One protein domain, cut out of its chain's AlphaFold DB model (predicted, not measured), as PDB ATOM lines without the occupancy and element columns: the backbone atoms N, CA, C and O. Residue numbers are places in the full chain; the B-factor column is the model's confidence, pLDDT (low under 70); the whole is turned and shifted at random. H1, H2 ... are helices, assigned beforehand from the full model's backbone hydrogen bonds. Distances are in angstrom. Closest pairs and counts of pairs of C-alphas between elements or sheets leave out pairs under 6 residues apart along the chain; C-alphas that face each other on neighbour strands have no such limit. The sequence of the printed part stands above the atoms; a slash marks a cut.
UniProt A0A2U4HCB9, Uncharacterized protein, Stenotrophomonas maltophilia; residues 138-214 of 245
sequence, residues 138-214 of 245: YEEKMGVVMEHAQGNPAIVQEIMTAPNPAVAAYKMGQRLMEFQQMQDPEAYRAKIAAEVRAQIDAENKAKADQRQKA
ATOM      1  N   TYR A 138     100.525  18.596  93.476       96.25
ATOM      2  CA  TYR A 138     101.541  17.575  93.206       96.25
ATOM      3  C   TYR A 138     102.977  18.116  93.233       96.25
ATOM      4  O   TYR A 138     103.834  17.551  93.913       96.25
ATOM      5  N   GLU A 139     103.233  19.225  92.532       95.88
ATOM      6  CA  GLU A 139     104.566  19.841  92.443       95.88
ATOM      7  C   GLU A 139     105.096  20.289  93.808       95.88
ATOM      8  O   GLU A 139     106.272  20.105  94.115       95.88
ATOM      9  N   GLU A 140     104.218  20.822  94.662       96.25
ATOM     10  CA  GLU A 140     104.582  21.239  96.017       96.25
ATOM     11  C   GLU A 140     105.034  20.032  96.846       96.25
ATOM     12  O   GLU A 140     106.096  20.062  97.473       96.25
ATOM     13  N   LYS A 141     104.268  18.931  96.812       95.44
ATOM     14  CA  LYS A 141     104.619  17.708  97.553       95.44
ATOM     15  C   LYS A 141     105.878  17.057  96.993       95.44
ATOM     16  O   LYS A 141     106.709  16.585  97.769       95.44
ATOM     17  N   MET A 142     106.050  17.067  95.674       95.75
ATOM     18  CA  MET A 142     107.252  16.553  95.024       95.75
ATOM     19  C   MET A 142     108.492  17.373  95.399       95.75
ATOM     20  O   MET A 142     109.540  16.790  95.669       95.75
ATOM     21  N   GLY A 143     108.376  18.699  95.502       95.62
ATOM     22  CA  GLY A 143     109.457  19.567  95.972       95.62
ATOM     23  C   GLY A 143     109.956  19.181  97.367       95.62
ATOM     24  O   GLY A 143     111.160  19.039  97.573       95.62
ATOM     25  N   VAL A 144     109.035  18.896  98.295       95.38
ATOM     26  CA  VAL A 144     109.380  18.411  99.644       95.38
ATOM     27  C   VAL A 144     110.088  17.059  99.573       95.38
ATOM     28  O   VAL A 144     111.113  16.859 100.220       95.38
ATOM     29  N   VAL A 145     109.602  16.126  98.751       96.50
ATOM     30  CA  VAL A 145     110.293  14.842  98.549       96.50
ATOM     31  C   VAL A 145     111.713  15.050  98.035       96.50
ATOM     32  O   VAL A 145     112.629  14.415  98.553       96.50
ATOM     33  N   MET A 146     111.914  15.922  97.045       95.19
ATOM     34  CA  MET A 146     113.235  16.192  96.477       95.19
ATOM     35  C   MET A 146     114.197  16.780  97.513       95.19
ATOM     36  O   MET A 146     115.361  16.387  97.541       95.19
ATOM     37  N   GLU A 147     113.722  17.673  98.380       95.25
ATOM     38  CA  GLU A 147     114.517  18.234  99.476       95.25
ATOM     39  C   GLU A 147     114.987  17.137 100.444       95.25
ATOM     40  O   GLU A 147     116.180  17.012 100.724       95.25
ATOM     41  N   HIS A 148     114.074  16.273 100.895       93.38
ATOM     42  CA  HIS A 148     114.417  15.180 101.814       93.38
ATOM     43  C   HIS A 148     115.238  14.072 101.143       93.38
ATOM     44  O   HIS A 148     116.083  13.449 101.790       93.38
ATOM     45  N   ALA A 149     115.046  13.841  99.845       95.12
ATOM     46  CA  ALA A 149     115.793  12.854  99.071       95.12
ATOM     47  C   ALA A 149     117.287  13.195  98.952       95.12
ATOM     48  O   ALA A 149     118.105  12.279  98.859       95.12
ATOM     49  N   GLN A 150     117.661  14.480  99.011       93.94
ATOM     50  CA  GLN A 150     119.070  14.897  99.045       93.94
ATOM     51  C   GLN A 150     119.784  14.399 100.308       93.94
ATOM     52  O   GLN A 150     120.953  14.022 100.250       93.94
ATOM     53  N   GLY A 151     119.082  14.379 101.446       91.88
ATOM     54  CA  GLY A 151     119.610  13.886 102.719       91.88
ATOM     55  C   GLY A 151     119.426  12.382 102.928       91.88
ATOM     56  O   GLY A 151     120.145  11.782 103.727       91.88
ATOM     57  N   ASN A 152     118.473  11.760 102.227       92.88
ATOM     58  CA  ASN A 152     118.156  10.348 102.378       92.88
ATOM     59  C   ASN A 152     117.821   9.679 101.028       92.88
ATOM     60  O   ASN A 152     116.664   9.705 100.592       92.88
ATOM     61  N   PRO A 153     118.787   8.986 100.394       92.94
ATOM     62  CA  PRO A 153     118.558   8.319  99.113       92.94
ATOM     63  C   PRO A 153     117.573   7.141  99.203       92.94
ATOM     64  O   PRO A 153     117.041   6.717  98.176       92.94
ATOM     65  N   ALA A 154     117.278   6.619 100.404       94.94
ATOM     66  CA  ALA A 154     116.295   5.547 100.578       94.94
ATOM     67  C   ALA A 154     114.874   5.993 100.194       94.94
ATOM     68  O   ALA A 154     114.084   5.171  99.740       94.94
ATOM     69  N   ILE A 155     114.572   7.294 100.295       94.56
ATOM     70  CA  ILE A 155     113.279   7.863  99.885       94.56
ATOM     71  C   ILE A 155     113.046   7.630  98.390       94.56
ATOM     72  O   ILE A 155     111.971   7.198  97.983       94.56
ATOM     73  N   VAL A 156     114.073   7.864  97.568       94.69
ATOM     74  CA  VAL A 156     113.987   7.648  96.118       94.69
ATOM     75  C   VAL A 156     113.781   6.167  95.809       94.69
ATOM     76  O   VAL A 156     112.962   5.829  94.960       94.69
ATOM     77  N   GLN A 157     114.480   5.278  96.517       94.50
ATOM     78  CA  GLN A 157     114.329   3.832  96.334       94.50
ATOM     79  C   GLN A 157     112.917   3.356  96.703       94.50
ATOM     80  O   GLN A 157     112.297   2.618  95.938       94.50
ATOM     81  N   GLU A 158     112.375   3.808  97.835       95.06
ATOM     82  CA  GLU A 158     111.012   3.470  98.256       95.06
ATOM     83  C   GLU A 158     109.976   3.921  97.218       95.06
ATOM     84  O   GLU A 158     109.094   3.152  96.842       95.06
ATOM     85  N   ILE A 159     110.124   5.135  96.685       96.44
ATOM     86  CA  ILE A 159     109.229   5.668  95.651       96.44
ATOM     87  C   ILE A 159     109.333   4.863  94.354       96.44
ATOM     88  O   ILE A 159     108.311   4.481  93.788       96.44
ATOM     89  N   MET A 160     110.550   4.583  93.883       94.25
ATOM     90  CA  MET A 160     110.772   3.907  92.599       94.25
ATOM     91  C   MET A 160     110.374   2.428  92.613       94.25
ATOM     92  O   MET A 160     110.060   1.873  91.563       94.25
ATOM     93  N   THR A 161     110.376   1.782  93.779       95.00
ATOM     94  CA  THR A 161     109.894   0.396  93.925       95.00
ATOM     95  C   THR A 161     108.376   0.291  94.059       95.00
ATOM     96  O   THR A 161     107.825  -0.810  93.971       95.00
ATOM     97  N   ALA A 162     107.678   1.410  94.261       95.31
ATOM     98  CA  ALA A 162     106.232   1.410  94.388       95.31
ATOM     99  C   ALA A 162     105.539   1.096  93.044       95.31
ATOM    100  O   ALA A 162     106.043   1.470  91.985       95.31
ATOM    101  N   PRO A 163     104.329   0.500  93.060       92.88
ATOM    102  CA  PRO A 163     103.583   0.200  91.832       92.88
ATOM    103  C   PRO A 163     103.271   1.430  90.970       92.88
ATOM    104  O   PRO A 163     103.144   1.327  89.755       92.88
ATOM    105  N   ASN A 164     103.111   2.588  91.611       94.94
ATOM    106  CA  ASN A 164     102.957   3.872  90.945       94.94
ATOM    107  C   ASN A 164     103.889   4.883  91.633       94.94
ATOM    108  O   ASN A 164     103.531   5.387  92.706       94.94
ATOM    109  N   PRO A 165     105.066   5.175  91.049       95.81
ATOM    110  CA  PRO A 165     106.049   6.059  91.666       95.81
ATOM    111  C   PRO A 165     105.534   7.493  91.817       95.81
ATOM    112  O   PRO A 165     105.817   8.129  92.826       95.81
ATOM    113  N   ALA A 166     104.710   7.995  90.895       96.38
ATOM    114  CA  ALA A 166     104.176   9.352  90.984       96.38
ATOM    115  C   ALA A 166     103.242   9.518  92.197       96.38
ATOM    116  O   ALA A 166     103.426  10.394  93.041       96.38
ATOM    117  N   VAL A 167     102.275   8.612  92.359       95.81
ATOM    118  CA  VAL A 167     101.364   8.643  93.517       95.81
ATOM    119  C   VAL A 167     102.108   8.355  94.824       95.81
ATOM    120  O   VAL A 167     101.764   8.911  95.869       95.81
ATOM    121  N   ALA A 168     103.125   7.491  94.793       96.75
ATOM    122  CA  ALA A 168     103.966   7.232  95.957       96.75
ATOM    123  C   ALA A 168     104.747   8.483  96.376       96.75
ATOM    124  O   ALA A 168     104.747   8.812  97.562       96.75
ATOM    125  N   ALA A 169     105.325   9.217  95.422       96.31
ATOM    126  CA  ALA A 169     106.002  10.482  95.681       96.31
ATOM    127  C   ALA A 169     105.052  11.508  96.309       96.31
ATOM    128  O   ALA A 169     105.375  12.081  97.346       96.31
ATOM    129  N   TYR A 170     103.839  11.661  95.771       97.06
ATOM    130  CA  TYR A 170     102.826  12.542  96.361       97.06
ATOM    131  C   TYR A 170     102.527  12.193  97.827       97.06
ATOM    132  O   TYR A 170     102.623  13.040  98.717       97.06
ATOM    133  N   LYS A 171     102.222  10.918  98.102       96.25
ATOM    134  CA  LYS A 171     101.927  10.435  99.461       96.25
ATOM    135  C   LYS A 171     103.118  10.595 100.400       96.25
ATOM    136  O   LYS A 171     102.932  10.901 101.575       96.25
ATOM    137  N   MET A 172     104.329  10.372  99.899       96.25
ATOM    138  CA  MET A 172     105.554  10.556 100.669       96.25
ATOM    139  C   MET A 172     105.752  12.030 101.025       96.25
ATOM    140  O   MET A 172     105.963  12.344 102.192       96.25
ATOM    141  N   GLY A 173     105.590  12.938 100.061       95.56
ATOM    142  CA  GLY A 173     105.662  14.381 100.291       95.56
ATOM    143  C   GLY A 173     104.630  14.856 101.304       95.56
ATOM    144  O   GLY A 173     104.968  15.595 102.225       95.56
ATOM    145  N   GLN A 174     103.395  14.355 101.216       95.62
ATOM    146  CA  GLN A 174     102.360  14.635 102.208       95.62
ATOM    147  C   GLN A 174     102.788  14.206 103.622       95.62
ATOM    148  O   GLN A 174     102.734  15.012 104.550       95.62
ATOM    149  N   ARG A 175     103.276  12.970 103.787       94.19
ATOM    150  CA  ARG A 175     103.763  12.463 105.084       94.19
ATOM    151  C   ARG A 175     104.946  13.270 105.616       94.19
ATOM    152  O   ARG A 175     105.010  13.534 106.812       94.19
ATOM    153  N   LEU A 176     105.874  13.665 104.746       93.75
ATOM    154  CA  LEU A 176     107.036  14.472 105.121       93.75
ATOM    155  C   LEU A 176     106.624  15.871 105.587       93.75
ATOM    156  O   LEU A 176     107.142  16.352 106.592       93.75
ATOM    157  N   MET A 177     105.650  16.497 104.923       92.19
ATOM    158  CA  MET A 177     105.098  17.778 105.369       92.19
ATOM    159  C   MET A 177     104.355  17.664 106.697       92.19
ATOM    160  O   MET A 177     104.479  18.544 107.547       92.19
ATOM    161  N   GLU A 178     103.577  16.599 106.894       89.75
ATOM    162  CA  GLU A 178     102.920  16.325 108.176       89.75
ATOM    163  C   GLU A 178     103.960  16.134 109.284       89.75
ATOM    164  O   GLU A 178     103.841  16.726 110.356       89.75
ATOM    165  N   PHE A 179     105.030  15.389 109.004       89.38
ATOM    166  CA  PHE A 179     106.133  15.195 109.936       89.38
ATOM    167  C   PHE A 179     106.838  16.512 110.282       89.38
ATOM    168  O   PHE A 179     107.067  16.781 111.458       89.38
ATOM    169  N   GLN A 180     107.117  17.372 109.297       88.25
ATOM    170  CA  GLN A 180     107.671  18.712 109.528       88.25
ATOM    171  C   GLN A 180     106.742  19.579 110.388       88.25
ATOM    172  O   GLN A 180     107.204  20.232 111.319       88.25
ATOM    173  N   GLN A 181     105.432  19.554 110.130       85.44
ATOM    174  CA  GLN A 181     104.459  20.292 110.944       85.44
ATOM    175  C   GLN A 181     104.417  19.792 112.393       85.44
ATOM    176  O   GLN A 181     104.218  20.589 113.304       85.44
ATOM    177  N   MET A 182     104.622  18.495 112.626       81.44
ATOM    178  CA  MET A 182     104.666  17.923 113.976       81.44
ATOM    179  C   MET A 182     105.984  18.187 114.715       81.44
ATOM    180  O   MET A 182     105.991  18.143 115.945       81.44
ATOM    181  N   GLN A 183     107.083  18.468 114.005       82.25
ATOM    182  CA  GLN A 183     108.355  18.844 114.637       82.25
ATOM    183  C   GLN A 183     108.267  20.183 115.384       82.25
ATOM    184  O   GLN A 183     109.029  20.384 116.328       82.25
ATOM    185  N   ASP A 184     107.316  21.051 115.018       82.12
ATOM    186  CA  ASP A 184     107.003  22.286 115.741       82.12
ATOM    187  C   ASP A 184     105.634  22.188 116.454       82.12
ATOM    188  O   ASP A 184     104.594  22.625 115.940       82.12
ATOM    189  N   PRO A 185     105.591  21.591 117.660       73.50
ATOM    190  CA  PRO A 185     104.344  21.351 118.377       73.50
ATOM    191  C   PRO A 185     103.630  22.638 118.814       73.50
ATOM    192  O   PRO A 185     102.410  22.608 119.005       73.50
ATOM    193  N   GLU A 186     104.335  23.759 118.989       80.00
ATOM    194  CA  GLU A 186     103.708  25.036 119.355       80.00
ATOM    195  C   GLU A 186     103.001  25.669 118.155       80.00
ATOM    196  O   GLU A 186     101.821  26.026 118.262       80.00
ATOM    197  N   ALA A 187     103.667  25.723 116.997       80.81
ATOM    198  CA  ALA A 187     103.058  26.212 115.762       80.81
ATOM    199  C   ALA A 187     101.855  25.353 115.341       80.81
ATOM    200  O   ALA A 187     100.806  25.886 114.961       80.81
ATOM    201  N   TYR A 188     101.957  24.027 115.486       75.50
ATOM    202  CA  TYR A 188     100.853  23.114 115.191       75.50
ATOM    203  C   TYR A 188      99.638  23.367 116.096       75.50
ATOM    204  O   TYR A 188      98.517  23.517 115.607       75.50
ATOM    205  N   ARG A 189      99.841  23.505 117.414       81.00
ATOM    206  CA  ARG A 189      98.753  23.831 118.357       81.00
ATOM    207  C   ARG A 189      98.100  25.174 118.045       81.00
ATOM    208  O   ARG A 189      96.877  25.278 118.126       81.00
ATOM    209  N   ALA A 190      98.886  26.186 117.682       85.75
ATOM    210  CA  ALA A 190      98.367  27.502 117.317       85.75
ATOM    211  C   ALA A 190      97.501  27.447 116.046       85.75
ATOM    212  O   ALA A 190      96.418  28.033 116.025       85.75
ATOM    213  N   LYS A 191      97.931  26.696 115.023       85.12
ATOM    214  CA  LYS A 191      97.166  26.477 113.786       85.12
ATOM    215  C   LYS A 191      95.831  25.785 114.064       85.12
ATOM    216  O   LYS A 191      94.794  26.293 113.647       85.12
ATOM    217  N   ILE A 192      95.842  24.700 114.842       85.50
ATOM    218  CA  ILE A 192      94.616  23.985 115.232       85.50
ATOM    219  C   ILE A 192      93.687  24.890 116.053       85.50
ATOM    220  O   ILE A 192      92.485  24.930 115.807       85.50
ATOM    221  N   ALA A 193      94.218  25.673 116.998       87.94
ATOM    222  CA  ALA A 193      93.406  26.607 117.778       87.94
ATOM    223  C   ALA A 193      92.764  27.704 116.906       87.94
ATOM    224  O   ALA A 193      91.621  28.092 117.154       87.94
ATOM    225  N   ALA A 194      93.478  28.200 115.892       89.44
ATOM    226  CA  ALA A 194      92.949  29.172 114.940       89.44
ATOM    227  C   ALA A 194      91.853  28.563 114.050       89.44
ATOM    228  O   ALA A 194      90.804  29.180 113.873       89.44
ATOM    229  N   GLU A 195      92.062  27.344 113.554       88.50
ATOM    230  CA  GLU A 195      91.087  26.611 112.742       88.50
ATOM    231  C   GLU A 195      89.798  26.326 113.529       88.50
ATOM    232  O   GLU A 195      88.701  26.620 113.055       88.50
ATOM    233  N   VAL A 196      89.921  25.878 114.783       90.06
ATOM    234  CA  VAL A 196      88.775  25.650 115.678       90.06
ATOM    235  C   VAL A 196      88.019  26.948 115.969       90.06
ATOM    236  O   VAL A 196      86.790  26.952 115.939       90.06
ATOM    237  N   ARG A 197      88.713  28.068 116.219       92.56
ATOM    238  CA  ARG A 197      88.043  29.370 116.406       92.56
ATOM    239  C   ARG A 197      87.282  29.794 115.154       92.56
ATOM    240  O   ARG A 197      86.118  30.162 115.268       92.56
ATOM    241  N   ALA A 198      87.896  29.681 113.978       92.75
ATOM    242  CA  ALA A 198      87.241  30.013 112.717       92.75
ATOM    243  C   ALA A 198      85.993  29.148 112.471       92.75
ATOM    244  O   ALA A 198      84.963  29.658 112.031       92.75
ATOM    245  N   GLN A 199      86.054  27.857 112.808       89.88
ATOM    246  CA  GLN A 199      84.915  26.949 112.691       89.88
ATOM    247  C   GLN A 199      83.788  27.304 113.671       89.88
ATOM    248  O   GLN A 199      82.626  27.350 113.267       89.88
ATOM    249  N   ILE A 200      84.119  27.617 114.929       91.56
ATOM    250  CA  ILE A 200      83.146  28.061 115.939       91.56
ATOM    251  C   ILE A 200      82.494  29.383 115.521       91.56
ATOM    252  O   ILE A 200      81.277  29.525 115.629       91.56
ATOM    253  N   ASP A 201      83.264  30.342 115.012       91.56
ATOM    254  CA  ASP A 201      82.736  31.628 114.555       91.56
ATOM    255  C   ASP A 201      81.824  31.461 113.332       91.56
ATOM    256  O   ASP A 201      80.750  32.068 113.273       91.56
ATOM    257  N   ALA A 202      82.192  30.589 112.387       93.06
ATOM    258  CA  ALA A 202      81.347  30.240 111.247       93.06
ATOM    259  C   ALA A 202      80.041  29.556 111.688       93.06
ATOM    260  O   ALA A 202      78.965  29.916 111.206       93.06
ATOM    261  N   GLU A 203      80.107  28.619 112.637       89.88
ATOM    262  CA  GLU A 203      78.927  27.948 113.190       89.88
ATOM    263  C   GLU A 203      78.028  28.928 113.958       89.88
ATOM    264  O   GLU A 203      76.806  28.917 113.792       89.88
ATOM    265  N   ASN A 204      78.613  29.819 114.759       91.50
ATOM    266  CA  ASN A 204      77.882  30.853 115.490       91.50
ATOM    267  C   ASN A 204      77.197  31.834 114.544       91.50
ATOM    268  O   ASN A 204      76.037  32.181 114.769       91.50
ATOM    269  N   LYS A 205      77.873  32.245 113.466       93.81
ATOM    270  CA  LYS A 205      77.287  33.104 112.435       93.81
ATOM    271  C   LYS A 205      76.146  32.398 111.708       93.81
ATOM    272  O   LYS A 205      75.062  32.959 111.610       93.81
ATOM    273  N   ALA A 206      76.328  31.138 111.309       92.12
ATOM    274  CA  ALA A 206      75.265  30.346 110.691       92.12
ATOM    275  C   ALA A 206      74.047  30.186 111.620       92.12
ATOM    276  O   ALA A 206      72.907  30.351 111.183       92.12
ATOM    277  N   LYS A 207      74.266  29.929 112.917       91.00
ATOM    278  CA  LYS A 207      73.194  29.878 113.925       91.00
ATOM    279  C   LYS A 207      72.525  31.236 114.131       91.00
ATOM    280  O   LYS A 207      71.310  31.286 114.313       91.00
ATOM    281  N   ALA A 208      73.282  32.332 114.121       90.25
ATOM    282  CA  ALA A 208      72.738  33.682 114.233       90.25
ATOM    283  C   ALA A 208      71.871  34.039 113.017       90.25
ATOM    284  O   ALA A 208      70.747  34.505 113.197       90.25
ATOM    285  N   ASP A 209      72.333  33.728 111.806       91.50
ATOM    286  CA  ASP A 209      71.591  33.944 110.562       91.50
ATOM    287  C   ASP A 209      70.303  33.104 110.534       91.50
ATOM    288  O   ASP A 209      69.242  33.595 110.150       91.50
ATOM    289  N   GLN A 210      70.356  31.850 111.000       88.00
ATOM    290  CA  GLN A 210      69.165  31.008 111.158       88.00
ATOM    291  C   GLN A 210      68.172  31.593 112.172       88.00
ATOM    292  O   GLN A 210      66.973  31.620 111.902       88.00
ATOM    293  N   ARG A 211      68.648  32.101 113.316       87.00
ATOM    294  CA  ARG A 211      67.793  32.758 114.320       87.00
ATOM    295  C   ARG A 211      67.175  34.050 113.797       87.00
ATOM    296  O   ARG A 211      66.015  34.307 114.094       87.00
ATOM    297  N   GLN A 212      67.913  34.843 113.023       86.81
ATOM    298  CA  GLN A 212      67.385  36.061 112.405       86.81
ATOM    299  C   GLN A 212      66.314  35.746 111.361       86.81
ATOM    300  O   GLN A 212      65.261  36.377 111.382       86.81
ATOM    301  N   LYS A 213      66.536  34.738 110.508       87.75
ATOM    302  CA  LYS A 213      65.518  34.260 109.558       87.75
ATOM    303  C   LYS A 213      64.258  33.792 110.285       87.75
ATOM    304  O   LYS A 213      63.178  34.304 110.006       87.75
ATOM    305  N   ALA A 214      64.407  32.936 111.295       84.81
ATOM    306  CA  ALA A 214      63.283  32.473 112.109       84.81
ATOM    307  C   ALA A 214      62.553  33.627 112.822       84.81
ATOM    308  O   ALA A 214      61.330  33.637 112.881       84.81
TER     309      ALA A 214
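This is residues 138 to 214 of the 245 residues of an uncharacterized protein of Stenotrophomonas maltophilia (UniProt A0A2U4HCB9). One long helix, H4, runs out as an arm from a small head of three shorter helices, H1, H2 and H3; H3 and H4 meet near their ends in an L, and residues 192 to 214 of H4 stick out free of the head. In the head, H1 crosses H3, while H2 and the first part of H3 form a helical hairpin. The printed part has 77 residues with four named helices, in the order H1, H2, H3, H4, and no named strand; its class is all helix. The whole is extended, with a radius of gyration of the C-alphas of 19.5 A, and the C-alphas span 60 by 29 by 16 A along their three main axes, the length being made by the arm.

The longest helix is H4, residues 185 to 214, and it touches H3, residues 165 to 183, only at the corner by their link. The two only just touch, with 3 pairs of C-alphas within 8 A; H4 touches H3 with residues 187 to 188 alone, and H3 touches H4 with residues 181 to 182 alone. The closest C-alphas of the two are those of Gln 181 and Tyr 188, 6.2 A apart, and the two lines are about perpendicular at 84 degrees. H3 is the hub, touching the three other helices. H1, residues 138 to 151, touches H3 with 19 pairs of C-alphas within 8 A, and on H3 residues 169 to 177 alone take part. Their closest C-alphas are those of Lys 141 and Gly 173, 4.4 A apart, and their lines are about perpendicular at 73 degrees, only just beyond a steep tilt. H2, residues 153 to 161, touches H3 along residues 165 to 172 of H3 alone. The closest C-alphas are those of Ile 159 and Pro 165, 5.1 A apart. H2 and H3 run opposite ways at a steep tilt of 39 degrees and form a hairpin. H1 touches H2 only at the corner by their link, with residues 145 to 149 of H1 alone; the closest C-alphas are those of Ala 149 and Ile 155, 5.6 A apart, and the two run opposite ways at a steep tilt of 48 degrees. H4 is apart from H1 and from H2. Every O i to N i+4 pair is within hydrogen-bond range in H2, H3 and H4, and 9 of 10 are in H1.

H4 runs from Pro 185, C-alpha at (104.344, 21.351, 118.377), to Ala 214, C-alpha at (63.283, 32.473, 112.109), 43.0 A from first to last C-alpha over 30 residues. H3 runs from Pro 165 to Gln 183, 19 residues and 26.4 A. H1 has 14 residues and is 20.8 A long; it begins at Tyr 138, C-alpha at (101.541, 17.575, 93.206), and ends at Gly 151. H2 has 9 residues, Pro 153 to Thr 161, and is 12.8 A long.

The two C-alphas farthest apart are those of Pro 153 and Ala 214, 61.7 A. Residues 182 to 187, of which 185 to 187 belong to H4, stand free, and so do residues 192 to 214 of H4. Without these stretches the body has 48 residues, spans 37 by 21 by 15 A and has a radius of gyration of 11.2 A. The links H1 to H2, H2 to H3 and H3 to H4 are tight, with 1, 3 and 1 residues. The printed part has no cut. The mean pLDDT of the printed part is 91.3, that of H4 is 88, and no printed residue is under 70.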